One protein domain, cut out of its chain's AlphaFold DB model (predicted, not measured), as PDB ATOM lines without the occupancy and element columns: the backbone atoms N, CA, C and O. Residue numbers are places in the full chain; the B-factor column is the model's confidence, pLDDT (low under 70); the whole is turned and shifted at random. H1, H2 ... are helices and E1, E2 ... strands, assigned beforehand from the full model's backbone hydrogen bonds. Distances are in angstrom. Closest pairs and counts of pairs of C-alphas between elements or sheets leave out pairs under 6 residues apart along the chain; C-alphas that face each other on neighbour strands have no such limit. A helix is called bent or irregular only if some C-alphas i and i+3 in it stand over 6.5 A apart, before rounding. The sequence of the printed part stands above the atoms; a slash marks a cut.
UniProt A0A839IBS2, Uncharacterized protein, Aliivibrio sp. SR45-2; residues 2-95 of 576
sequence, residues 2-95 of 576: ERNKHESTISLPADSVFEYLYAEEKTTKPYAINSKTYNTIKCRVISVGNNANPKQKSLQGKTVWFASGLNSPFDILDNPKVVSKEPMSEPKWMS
ATOM      1  N   GLU A   2     222.215 232.545 216.627       26.89
ATOM      2  CA  GLU A   2     221.617 233.535 215.727       26.89
ATOM      3  C   GLU A   2     222.620 234.082 214.699       26.89
ATOM      4  O   GLU A   2     223.812 234.243 214.961       26.89
ATOM      5  N   ARG A   3     222.086 234.354 213.507       31.22
ATOM      6  CA  ARG A   3     222.729 234.376 212.184       31.22
ATOM      7  C   ARG A   3     223.717 235.515 211.871       31.22
ATOM      8  O   ARG A   3     224.115 235.618 210.719       31.22
ATOM      9  N   ASN A   4     224.119 236.356 212.827       32.34
ATOM     10  CA  ASN A   4     224.737 237.657 212.495       32.34
ATOM     11  C   ASN A   4     226.091 237.988 213.152       32.34
ATOM     12  O   ASN A   4     226.579 239.106 212.991       32.34
ATOM     13  N   LYS A   5     226.768 237.056 213.834       41.47
ATOM     14  CA  LYS A   5     228.214 237.229 214.075       41.47
ATOM     15  C   LYS A   5     228.931 236.707 212.842       41.47
ATOM     16  O   LYS A   5     228.757 235.545 212.510       41.47
ATOM     17  N   HIS A   6     229.715 237.551 212.171       44.03
ATOM     18  CA  HIS A   6     230.685 237.098 211.179       44.03
ATOM     19  C   HIS A   6     231.562 236.020 211.822       44.03
ATOM     20  O   HIS A   6     232.523 236.313 212.535       44.03
ATOM     21  N   GLU A   7     231.182 234.765 211.617       50.91
ATOM     22  CA  GLU A   7     231.983 233.593 211.900       50.91
ATOM     23  C   GLU A   7     233.218 233.758 211.042       50.91
ATOM     24  O   GLU A   7     233.165 233.605 209.822       50.91
ATOM     25  N   SER A   8     234.318 234.204 211.650       56.69
ATOM     26  CA  SER A   8     235.547 234.348 210.893       56.69
ATOM     27  C   SER A   8     236.004 232.940 210.546       56.69
ATOM     28  O   SER A   8     236.608 232.260 211.375       56.69
ATOM     29  N   THR A   9     235.673 232.494 209.342       64.31
ATOM     30  CA  THR A   9     236.248 231.302 208.745       64.31
ATOM     31  C   THR A   9     237.736 231.571 208.569       64.31
ATOM     32  O   THR A   9     238.155 232.556 207.960       64.31
ATOM     33  N   ILE A  10     238.555 230.739 209.202       73.31
ATOM     34  CA  ILE A  10     240.009 230.813 209.091       73.31
ATOM     35  C   ILE A  10     240.422 229.580 208.305       73.31
ATOM     36  O   ILE A  10     240.426 228.476 208.841       73.31
ATOM     37  N   SER A  11     240.751 229.767 207.030       80.56
ATOM     38  CA  SER A  11     241.395 228.719 206.241       80.56
ATOM     39  C   SER A  11     242.777 228.461 206.823       80.56
ATOM     40  O   SER A  11     243.518 229.416 207.059       80.56
ATOM     41  N   LEU A  12     243.125 227.203 207.074       79.56
ATOM     42  CA  LEU A  12     244.453 226.814 207.543       79.56
ATOM     43  C   LEU A  12     245.285 226.269 206.371       79.56
ATOM     44  O   LEU A  12     244.703 225.782 205.399       79.56
ATOM     45  N   PRO A  13     246.627 226.374 206.424       85.56
ATOM     46  CA  PRO A  13     247.501 225.722 205.450       85.56
ATOM     47  C   PRO A  13     247.209 224.218 205.334       85.56
ATOM     48  O   PRO A  13     246.865 223.583 206.332       85.56
ATOM     49  N   ALA A  14     247.358 223.654 204.132       82.06
ATOM     50  CA  ALA A  14     247.009 222.259 203.837       82.06
ATOM     51  C   ALA A  14     247.853 221.225 204.607       82.06
ATOM     52  O   ALA A  14     247.415 220.098 204.795       82.06
ATOM     53  N   ASP A  15     249.038 221.622 205.068       85.19
ATOM     54  CA  ASP A  15     249.971 220.850 205.893       85.19
ATOM     55  C   ASP A  15     249.697 220.971 207.408       85.19
ATOM     56  O   ASP A  15     250.521 220.562 208.222       85.19
ATOM     57  N   SER A  16     248.557 221.543 207.813       87.12
ATOM     58  CA  SER A  16     248.157 221.607 209.227       87.12
ATOM     59  C   SER A  16     247.630 220.256 209.713       87.12
ATOM     60  O   SER A  16     246.853 219.604 209.014       87.12
ATOM     61  N   VAL A  17     247.996 219.865 210.935       86.94
ATOM     62  CA  VAL A  17     247.598 218.583 211.533       86.94
ATOM     63  C   VAL A  17     246.511 218.804 212.578       86.94
ATOM     64  O   VAL A  17     246.626 219.672 213.450       86.94
ATOM     65  N   PHE A  18     245.461 217.990 212.504       86.69
ATOM     66  CA  PHE A  18     244.325 218.024 213.417       86.69
ATOM     67  C   PHE A  18     244.128 216.660 214.067       86.69
ATOM     68  O   PHE A  18     244.170 215.636 213.395       86.69
ATOM     69  N   GLU A  19     243.833 216.667 215.359       84.88
ATOM     70  CA  GLU A  19     243.341 215.505 216.091       84.88
ATOM     71  C   GLU A  19     241.809 215.532 216.054       84.88
ATOM     72  O   GLU A  19     241.196 216.500 216.519       84.88
ATOM     73  N   TYR A  20     241.183 214.498 215.484       83.19
ATOM     74  CA  TYR A  20     239.728 214.355 215.481       83.19
ATOM     75  C   TYR A  20     239.259 213.877 216.860       83.19
ATOM     76  O   TYR A  20     239.411 212.713 217.225       83.19
ATOM     77  N   LEU A  21     238.673 214.791 217.629       74.06
ATOM     78  CA  LEU A  21     238.123 214.479 218.941       74.06
ATOM     79  C   LEU A  21     236.807 213.715 218.771       74.06
ATOM     80  O   LEU A  21     235.954 214.132 217.986       74.06
ATOM     81  N   TYR A  22     236.615 212.656 219.560       71.31
ATOM     82  CA  TYR A  22     235.405 211.819 219.537       71.31
ATOM     83  C   TYR A  22     235.186 211.088 218.201       71.31
ATOM     84  O   TYR A  22     234.052 210.885 217.770       71.31
ATOM     85  N   ALA A  23     236.273 210.685 217.533       69.88
ATOM     86  CA  ALA A  23     236.209 210.015 216.234       69.88
ATOM     87  C   ALA A  23     235.345 208.743 216.227       69.88
ATOM     88  O   ALA A  23     234.717 208.419 215.217       69.88
ATOM     89  N   GLU A  24     235.284 208.046 217.360       62.25
ATOM     90  CA  GLU A  24     234.519 206.807 217.522       62.25
ATOM     91  C   GLU A  24     233.006 207.023 217.460       62.25
ATOM     92  O   GLU A  24     232.282 206.162 216.967       62.25
ATOM     93  N   GLU A  25     232.526 208.201 217.865       68.25
ATOM     94  CA  GLU A  25     231.102 208.534 217.815       68.25
ATOM     95  C   GLU A  25     230.610 208.722 216.371       68.25
ATOM     96  O   GLU A  25     229.410 208.634 216.112       68.25
ATOM     97  N   LYS A  26     231.519 209.022 215.425       63.88
ATOM     98  CA  LYS A  26     231.219 209.380 214.021       63.88
ATOM     99  C   LYS A  26     230.154 210.479 213.873       63.88
ATOM    100  O   LYS A  26     229.557 210.651 212.807       63.88
ATOM    101  N   THR A  27     229.896 211.236 214.938       67.56
ATOM    102  CA  THR A  27     228.874 212.276 214.970       67.56
ATOM    103  C   THR A  27     229.409 213.548 214.323       67.56
ATOM    104  O   THR A  27     230.551 213.965 214.526       67.56
ATOM    105  N   THR A  28     228.561 214.196 213.528       74.62
ATOM    106  CA  THR A  28     228.855 215.502 212.929       74.62
ATOM    107  C   THR A  28     227.808 216.512 213.381       74.62
ATOM    108  O   THR A  28     226.667 216.150 213.680       74.62
ATOM    109  N   LYS A  29     228.185 217.792 213.467       76.50
ATOM    110  CA  LYS A  29     227.251 218.883 213.768       76.50
ATOM    111  C   LYS A  29     227.029 219.761 212.537       76.50
ATOM    112  O   LYS A  29     228.014 220.267 211.993       76.50
ATOM    113  N   PRO A  30     225.772 219.988 212.118       76.31
ATOM    114  CA  PRO A  30     225.478 220.852 210.986       76.31
ATOM    115  C   PRO A  30     225.716 222.319 211.353       76.31
ATOM    116  O   PRO A  30     225.331 222.784 212.428       76.31
ATOM    117  N   TYR A  31     226.327 223.061 210.437       72.44
ATOM    118  CA  TYR A  31     226.691 224.458 210.617       72.44
ATOM    119  C   TYR A  31     226.426 225.261 209.343       72.44
ATOM    120  O   TYR A  31     226.933 224.923 208.275       72.44
ATOM    121  N   ALA A  32     225.604 226.308 209.425       72.69
ATOM    122  CA  ALA A  32     225.158 227.057 208.253       72.69
ATOM    123  C   ALA A  32     226.052 228.274 207.978       72.69
ATOM    124  O   ALA A  32     226.044 229.221 208.753       72.69
ATOM    125  N   ILE A  33     226.745 228.287 206.838       66.44
ATOM    126  CA  ILE A  33     227.592 229.392 206.370       66.44
ATOM    127  C   ILE A  33     227.071 229.860 205.006       66.44
ATOM    128  O   ILE A  33     226.995 229.067 204.067       66.44
ATOM    129  N   ASN A  34     226.716 231.145 204.872       64.56
ATOM    130  CA  ASN A  34     226.241 231.762 203.617       64.56
ATOM    131  C   ASN A  34     225.165 230.929 202.888       64.56
ATOM    132  O   ASN A  34     225.298 230.608 201.707       64.56
ATOM    133  N   SER A  35     224.108 230.550 203.617       69.62
ATOM    134  CA  SER A  35     222.974 229.746 203.122       69.62
ATOM    135  C   SER A  35     223.303 228.299 202.728       69.62
ATOM    136  O   SER A  35     222.472 227.631 202.117       69.62
ATOM    137  N   LYS A  36     224.482 227.791 203.101       69.38
ATOM    138  CA  LYS A  36     224.906 226.402 202.893       69.38
ATOM    139  C   LYS A  36     225.204 225.738 204.232       69.38
ATOM    140  O   LYS A  36     225.844 226.349 205.082       69.38
ATOM    141  N   THR A  37     224.758 224.503 204.425       73.69
ATOM    142  CA  THR A  37     225.007 223.743 205.659       73.69
ATOM    143  C   THR A  37     226.207 222.825 205.465       73.69
ATOM    144  O   THR A  37     226.218 222.012 204.548       73.69
ATOM    145  N   TYR A  38     227.198 222.957 206.336       73.81
ATOM    146  CA  TYR A  38     228.386 222.116 206.407       73.81
ATOM    147  C   TYR A  38     228.261 221.172 207.593       73.81
ATOM    148  O   TYR A  38     227.844 221.589 208.672       73.81
ATOM    149  N   ASN A  39     228.669 219.922 207.425       76.50
ATOM    150  CA  ASN A  39     228.835 219.020 208.554       76.50
ATOM    151  C   ASN A  39     230.221 219.253 209.148       76.50
ATOM    152  O   ASN A  39     231.232 219.220 208.446       76.50
ATOM    153  N   THR A  40     230.260 219.540 210.444       79.50
ATOM    154  CA  THR A  40     231.493 219.853 211.163       79.50
ATOM    155  C   THR A  40     231.808 218.780 212.189       79.50
ATOM    156  O   THR A  40     230.906 218.215 212.809       79.50
ATOM    157  N   ILE A  41     233.094 218.522 212.384       80.81
ATOM    158  CA  ILE A  41     233.601 217.702 213.485       80.81
ATOM    159  C   ILE A  41     234.400 218.566 214.442       80.81
ATOM    160  O   ILE A  41     234.891 219.641 214.082       80.81
ATOM    161  N   LYS A  42     234.528 218.094 215.676       85.44
ATOM    162  CA  LYS A  42     235.323 218.767 216.691       85.44
ATOM    163  C   LYS A  42     236.757 218.259 216.596       85.44
ATOM    164  O   LYS A  42     236.995 217.070 216.758       85.44
ATOM    165  N   CYS A  43     237.706 219.157 216.370       85.38
ATOM    166  CA  CYS A  43     239.122 218.806 216.296       85.38
ATOM    167  C   CYS A  43     239.953 219.635 217.269       85.38
ATOM    168  O   CYS A  43     239.587 220.765 217.590       85.38
ATOM    169  N   ARG A  44     241.106 219.117 217.689       85.62
ATOM    170  CA  ARG A  44     242.185 219.912 218.287       85.62
ATOM    171  C   ARG A  44     243.237 220.195 217.214       85.62
ATOM    172  O   ARG A  44     243.616 219.299 216.468       85.62
ATOM    173  N   VAL A  45     243.690 221.442 217.101       85.81
ATOM    174  CA  VAL A  45     244.758 221.809 216.154       85.81
ATOM    175  C   VAL A  45     246.103 221.423 216.764       85.81
ATOM    176  O   VAL A  45     246.543 222.064 217.716       85.81
ATOM    177  N   ILE A  46     246.757 220.390 216.238       85.31
ATOM    178  CA  ILE A  46     248.038 219.894 216.765       85.31
ATOM    179  C   ILE A  46     249.189 220.766 216.269       85.31
ATOM    180  O   ILE A  46     250.011 221.256 217.049       85.31
ATOM    181  N   SER A  47     249.212 221.024 214.965       87.25
ATOM    182  CA  SER A  47     250.196 221.892 214.328       87.25
ATOM    183  C   SER A  47     249.547 222.707 213.220       87.25
ATOM    184  O   SER A  47     248.541 222.316 212.625       87.25
ATOM    185  N   VAL A  48     250.122 223.876 212.962       86.50
ATOM    186  CA  VAL A  48     249.696 224.753 211.875       86.50
ATOM    187  C   VAL A  48     250.832 224.823 210.870       86.50
ATOM    188  O   VAL A  48     251.983 224.992 211.270       86.50
ATOM    189  N   GLY A  49     250.508 224.675 209.589       85.38
ATOM    190  CA  GLY A  49     251.501 224.544 208.528       85.38
ATOM    191  C   GLY A  49     252.471 225.719 208.365       85.38
ATOM    192  O   GLY A  49     252.267 226.819 208.893       85.38
ATOM    193  N   ASN A  50     253.524 225.499 207.577       79.25
ATOM    194  CA  ASN A  50     254.731 226.340 207.531       79.25
ATOM    195  C   ASN A  50     254.495 227.804 207.097       79.25
ATOM    196  O   ASN A  50     255.320 228.670 207.385       79.25
ATOM    197  N   ASN A  51     253.344 228.112 206.487       81.12
ATOM    198  CA  ASN A  51     252.975 229.448 205.996       81.12
ATOM    199  C   ASN A  51     251.846 230.126 206.799       81.12
ATOM    200  O   ASN A  51     251.146 231.003 206.291       81.12
ATOM    201  N   ALA A  52     251.640 229.715 208.052       85.12
ATOM    202  CA  ALA A  52     250.582 230.254 208.895       85.12
ATOM    203  C   ALA A  52     250.861 231.689 209.393       85.12
ATOM    204  O   ALA A  52     251.915 231.982 209.962       85.12
ATOM    205  N   ASN A  53     249.876 232.579 209.263       85.69
ATOM    206  CA  ASN A  53     249.882 233.919 209.848       85.69
ATOM    207  C   ASN A  53     249.677 233.875 211.384       85.69
ATOM    208  O   ASN A  53     249.253 232.849 211.922       85.69
ATOM    209  N   PRO A  54     249.932 234.973 212.126       83.62
ATOM    210  CA  PRO A  54     249.825 234.980 213.590       83.62
ATOM    211  C   PRO A  54     248.450 234.550 214.124       83.62
ATOM    212  O   PRO A  54     248.362 233.861 215.140       83.62
ATOM    213  N   LYS A  55     247.368 234.895 213.415       81.19
ATOM    214  CA  LYS A  55     246.001 234.505 213.782       81.19
ATOM    215  C   LYS A  55     245.796 232.992 213.634       81.19
ATOM    216  O   LYS A  55     245.206 232.383 214.520       81.19
ATOM    217  N   GLN A  56     246.320 232.387 212.570       86.81
ATOM    218  CA  GLN A  56     246.308 230.938 212.343       86.81
ATOM    219  C   GLN A  56     247.192 230.206 213.362       86.81
ATOM    220  O   GLN A  56     246.729 229.254 213.978       86.81
ATOM    221  N   LYS A  57     248.413 230.695 213.626       84.12
ATOM    222  CA  LYS A  57     249.306 230.137 214.660       84.12
ATOM    223  C   LYS A  57     248.671 230.160 216.050       84.12
ATOM    224  O   LYS A  57     248.828 229.214 216.811       84.12
ATOM    225  N   SER A  58     247.870 231.184 216.357       81.75
ATOM    226  CA  SER A  58     247.131 231.268 217.625       81.75
ATOM    227  C   SER A  58     246.067 230.178 217.819       81.75
ATOM    228  O   SER A  58     245.475 230.107 218.898       81.75
ATOM    229  N   LEU A  59     245.768 229.377 216.786       82.25
ATOM    230  CA  LEU A  59     244.855 228.239 216.877       82.25
ATOM    231  C   LEU A  59     245.541 226.958 217.351       82.25
ATOM    232  O   LEU A  59     244.828 226.050 217.766       82.25
ATOM    233  N   GLN A  60     246.874 226.877 217.331       84.75
ATOM    234  CA  GLN A  60     247.593 225.696 217.809       84.75
ATOM    235  C   GLN A  60     247.218 225.379 219.267       84.75
ATOM    236  O   GLN A  60     247.141 226.275 220.107       84.75
ATOM    237  N   GLY A  61     246.922 224.110 219.549       73.94
ATOM    238  CA  GLY A  61     246.436 223.614 220.840       73.94
ATOM    239  C   GLY A  61     244.953 223.879 221.127       73.94
ATOM    240  O   GLY A  61     244.413 223.333 222.088       73.94
ATOM    241  N   LYS A  62     244.250 224.685 220.316       80.88
ATOM    242  CA  LYS A  62     242.831 225.002 220.541       80.88
ATOM    243  C   LYS A  62     241.907 223.961 219.923       80.88
ATOM    244  O   LYS A  62     242.196 223.370 218.883       80.88
ATOM    245  N   THR A  63     240.740 223.802 220.540       83.44
ATOM    246  CA  THR A  63     239.629 223.041 219.970       83.44
ATOM    247  C   THR A  63     238.840 223.898 218.982       83.44
ATOM    248  O   THR A  63     238.436 225.016 219.305       83.44
ATOM    249  N   VAL A  64     238.597 223.366 217.790       84.81
ATOM    250  CA  VAL A  64     237.911 224.034 216.679       84.81
ATOM    251  C   VAL A  64     236.837 223.129 216.076       84.81
ATOM    252  O   VAL A  64     236.865 221.911 216.250       84.81
ATOM    253  N   TRP A  65     235.893 223.729 215.352       83.44
ATOM    254  CA  TRP A  65     234.978 222.998 214.477       83.44
ATOM    255  C   TRP A  65     235.542 223.011 213.060       83.44
ATOM    256  O   TRP A  65     235.703 224.075 212.463       83.44
ATOM    257  N   PHE A  66     235.876 221.833 212.542       81.81
ATOM    258  CA  PHE A  66     236.410 221.652 211.198       81.81
ATOM    259  C   PHE A  66     235.274 221.284 210.241       81.81
ATOM    260  O   PHE A  66     234.567 220.306 210.474       81.81
ATOM    261  N   ALA A  67     235.080 222.076 209.186       75.88
ATOM    262  CA  ALA A  67     234.049 221.848 208.176       75.88
ATOM    263  C   ALA A  67     234.569 220.936 207.058       75.88
ATOM    264  O   ALA A  67     235.564 221.271 206.417       75.88
ATOM    265  N   SER A  68     233.877 219.825 206.786       62.94
ATOM    266  CA  SER A  68     234.106 219.052 205.558       62.94
ATOM    267  C   SER A  68     233.167 219.497 204.441       62.94
ATOM    268  O   SER A  68     232.161 220.162 204.679       62.94
ATOM    269  N   GLY A  69     233.568 219.200 203.203       60.31
ATOM    270  CA  GLY A  69     232.975 219.726 201.976       60.31
ATOM    271  C   GLY A  69     231.461 219.531 201.804       60.31
ATOM    272  O   GLY A  69     230.783 218.826 202.538       60.31
ATOM    273  N   LEU A  70     230.941 220.185 200.765       54.69
ATOM    274  CA  LEU A  70     229.521 220.496 200.559       54.69
ATOM    275  C   LEU A  70     228.562 219.305 200.359       54.69
ATOM    276  O   LEU A  70     227.363 219.500 200.538       54.69
ATOM    277  N   ASN A  71     229.046 218.120 199.959       53.47
ATOM    278  CA  ASN A  71     228.204 217.117 199.284       53.47
ATOM    279  C   ASN A  71     228.223 215.681 199.864       53.47
ATOM    280  O   ASN A  71     227.607 214.812 199.257       53.47
ATOM    281  N   SER A  72     228.881 215.387 200.993       50.12
ATOM    282  CA  SER A  72     228.834 214.039 201.603       50.12
ATOM    283  C   SER A  72     229.147 214.087 203.107       50.12
ATOM    284  O   SER A  72     229.939 214.943 203.515       50.12
ATOM    285  N   PRO A  73     228.551 213.231 203.964       56.22
ATOM    286  CA  PRO A  73     229.010 213.049 205.338       56.22
ATOM    287  C   PRO A  73     230.460 212.533 205.353       56.22
ATOM    288  O   PRO A  73     230.709 211.344 205.327       56.22
ATOM    289  N   PHE A  74     231.424 213.453 205.409       63.44
ATOM    290  CA  PHE A  74     232.807 213.211 205.833       63.44
ATOM    291  C   PHE A  74     233.568 212.025 205.179       63.44
ATOM    292  O   PHE A  74     234.417 211.437 205.838       63.44
ATOM    293  N   ASP A  75     233.406 211.749 203.874       60.09
ATOM    294  CA  ASP A  75     234.176 210.695 203.150       60.09
ATOM    295  C   ASP A  75     235.711 210.802 203.317       60.09
ATOM    296  O   ASP A  75     236.449 209.834 203.147       60.09
ATOM    297  N   ILE A  76     236.221 211.990 203.660       64.31
ATOM    298  CA  ILE A  76     237.643 212.209 203.952       64.31
ATOM    299  C   ILE A  76     238.122 211.477 205.218       64.31
ATOM    300  O   ILE A  76     239.307 211.174 205.299       64.31
ATOM    301  N   LEU A  77     237.234 211.167 206.177       65.44
ATOM    302  CA  LEU A  77     237.576 210.379 207.373       65.44
ATOM    303  C   LEU A  77     237.866 208.920 207.043       65.44
ATOM    304  O   LEU A  77     238.682 208.296 207.714       65.44
ATOM    305  N   ASP A  78     237.231 208.406 205.993       66.75
ATOM    306  CA  ASP A  78     237.463 207.057 205.488       66.75
ATOM    307  C   ASP A  78     238.624 207.016 204.478       66.75
ATOM    308  O   ASP A  78     238.988 205.946 203.989       66.75
ATOM    309  N   ASN A  79     239.242 208.164 204.166       73.31
ATOM    310  CA  ASN A  79     240.400 208.241 203.286       73.31
ATOM    311  C   ASN A  79     241.711 208.081 204.085       73.31
ATOM    312  O   ASN A  79     242.178 209.048 204.697       73.31
ATOM    313  N   PRO A  80     242.390 206.919 204.002       70.31
ATOM    314  CA  PRO A  80     243.597 206.641 204.781       70.31
ATOM    315  C   PRO A  80     244.806 207.498 204.372       70.31
ATOM    316  O   PRO A  80     245.826 207.483 205.051       70.31
ATOM    317  N   LYS A  81     244.724 208.243 203.258       74.75
ATOM    318  CA  LYS A  81     245.763 209.205 202.852       74.75
ATOM    319  C   LYS A  81     245.656 210.546 203.579       74.75
ATOM    320  O   LYS A  81     246.595 211.331 203.506       74.75
ATOM    321  N   VAL A  82     244.511 210.831 204.202       71.38
ATOM    322  CA  VAL A  82     244.242 212.103 204.891       71.38
ATOM    323  C   VAL A  82     244.064 211.899 206.390       71.38
ATOM    324  O   VAL A  82     244.479 212.752 207.168       71.38
ATOM    325  N   VAL A  83     243.478 210.772 206.797       71.62
ATOM    326  CA  VAL A  83     243.270 210.430 208.204       71.62
ATOM    327  C   VAL A  83     244.041 209.162 208.539       71.62
ATOM    328  O   VAL A  83     243.750 208.083 208.026       71.62
ATOM    329  N   SER A  84     245.019 209.294 209.429       73.94
ATOM    330  CA  SER A  84     245.670 208.172 210.095       73.94
ATOM    331  C   SER A  84     245.010 207.941 211.451       73.94
ATOM    332  O   SER A  84     244.782 208.880 212.213       73.94
ATOM    333  N   LYS A  85     244.709 206.679 211.774       67.38
ATOM    334  CA  LYS A  85     244.377 206.304 213.150       67.38
ATOM    335  C   LYS A  85     245.669 206.326 213.951       67.38
ATOM    336  O   LYS A  85     246.465 205.396 213.839       67.38
ATOM    337  N   GLU A  86     245.882 207.386 214.715       64.06
ATOM    338  CA  GLU A  86     246.900 207.364 215.757       64.06
ATOM    339  C   GLU A  86     246.270 206.875 217.063       64.06
ATOM    340  O   GLU A  86     245.152 207.286 217.394       64.06
ATOM    341  N   PRO A  87     246.932 205.967 217.797       59.47
ATOM    342  CA  PRO A  87     246.513 205.649 219.151       59.47
ATOM    343  C   PRO A  87     246.557 206.928 219.994       59.47
ATOM    344  O   PRO A  87     247.460 207.749 219.839       59.47
ATOM    345  N   MET A  88     245.565 207.100 220.871       59.66
ATOM    346  CA  MET A  88     245.485 208.248 221.774       59.66
ATOM    347  C   MET A  88     246.818 208.412 222.511       59.66
ATOM    348  O   MET A  88     247.270 207.472 223.171       59.66
ATOM    349  N   SER A  89     247.456 209.579 222.375       63.66
ATOM    350  CA  SER A  89     248.765 209.811 222.980       63.66
ATOM    351  C   SER A  89     248.659 209.668 224.492       63.66
ATOM    352  O   SER A  89     247.832 210.327 225.124       63.66
ATOM    353  N   GLU A  90     249.492 208.806 225.058       68.75
ATOM    354  CA  GLU A  90     249.532 208.566 226.492       68.75
ATOM    355  C   GLU A  90     249.886 209.853 227.254       68.75
ATOM    356  O   GLU A  90     250.789 210.581 226.821       68.75
ATOM    357  N   PRO A  91     249.202 210.169 228.375       72.44
ATOM    358  CA  PRO A  91     249.635 211.243 229.253       72.44
ATOM    359  C   PRO A  91     251.115 211.077 229.588       72.44
ATOM    360  O   PRO A  91     251.566 209.990 229.944       72.44
ATOM    361  N   LYS A  92     251.883 212.163 229.497       74.31
ATOM    362  CA  LYS A  92     253.352 212.125 229.605       74.31
ATOM    363  C   LYS A  92     253.854 211.410 230.867       74.31
ATOM    364  O   LYS A  92     254.895 210.758 230.830       74.31
ATOM    365  N   TRP A  93     253.124 211.529 231.976       74.81
ATOM    366  CA  TRP A  93     253.475 210.885 233.241       74.81
ATOM    367  C   TRP A  93     253.355 209.353 233.183       74.81
ATOM    368  O   TRP A  93     254.108 208.659 233.861       74.81
ATOM    369  N   MET A  94     252.465 208.805 232.352       77.94
ATOM    370  CA  MET A  94     252.265 207.360 232.219       77.94
ATOM    371  C   MET A  94     253.428 206.664 231.503       77.94
ATOM    372  O   MET A  94     253.640 205.471 231.710       77.94
ATOM    373  N   SER A  95     254.234 207.411 230.744       78.00
ATOM    374  CA  SER A  95     255.472 206.904 230.146       78.00
ATOM    375  C   SER A  95     256.603 206.708 231.169       78.00
ATOM    376  O   SER A  95     257.646 206.151 230.822       78.00
TER     377      SER A  95
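Overview. This is residues 2 to 95 of the 576 residues of an uncharacterized protein of Aliivibrio sp. SR45-2 (UniProt A0A839IBS2). One long, bent strand, E3, is the spine of a small, strongly twisted sheet, with E2 and E1 along different parts of one side and E4 along the other. Three very short helices lie off this sheet, and residues 89 to 95, with H3, stick out as a free tail. The 94 printed residues hold E1, E2, E3, H1, E4, H2 and H3 in that order, and the neighbour strands are antiparallel. The class is mixed, with under half of the residues in named elements; the whole is only just compact, close to loose, with a radius of gyration of the C-alphas of 14.6 A and spans of 48 by 31 by 26 A.

Along the chain. After residues 2 to 16, which hold no named element, E1 is residues 17 to 20, from C-alpha 17 at (247.598, 218.583, 211.533). E2 is residues 29 to 33, 12.9 A long, and E3 is residues 36 to 47, 28.1 A long. H1 is residues 54 to 57, E4 residues 63 to 67, 13.1 A long, H2 residues 75 to 78, and H3 residues 92 to 95, ending at C-alpha 95 at (255.472, 206.904, 230.146).

Arrangement. E3 bends by 69 degrees at residue 44. E2 and E3 form a hairpin, with N 31 and O 38 2.8 A apart. E1 is beside residues 43 to 47, with N 19 and O 44 2.9 A apart. E4 is on the other side, with N 43 and O 64 2.9 A apart. H1, H2 and H3 are not on the sheet. They are too short for an O i to N i+4 pair; the one O i to N i+3 pair is within hydrogen-bond range in H2 and H3, not in H1.

Size, cuts and confidence. The C-alphas of Ser 35 and Ser 95, the two farthest apart, are 48.0 A apart. The printed part has no cut, and H2 to H3 is a long link. Mean pLDDT of the printed part is 72.2, with residues 2 to 9 and 68 to 78 among those under 70.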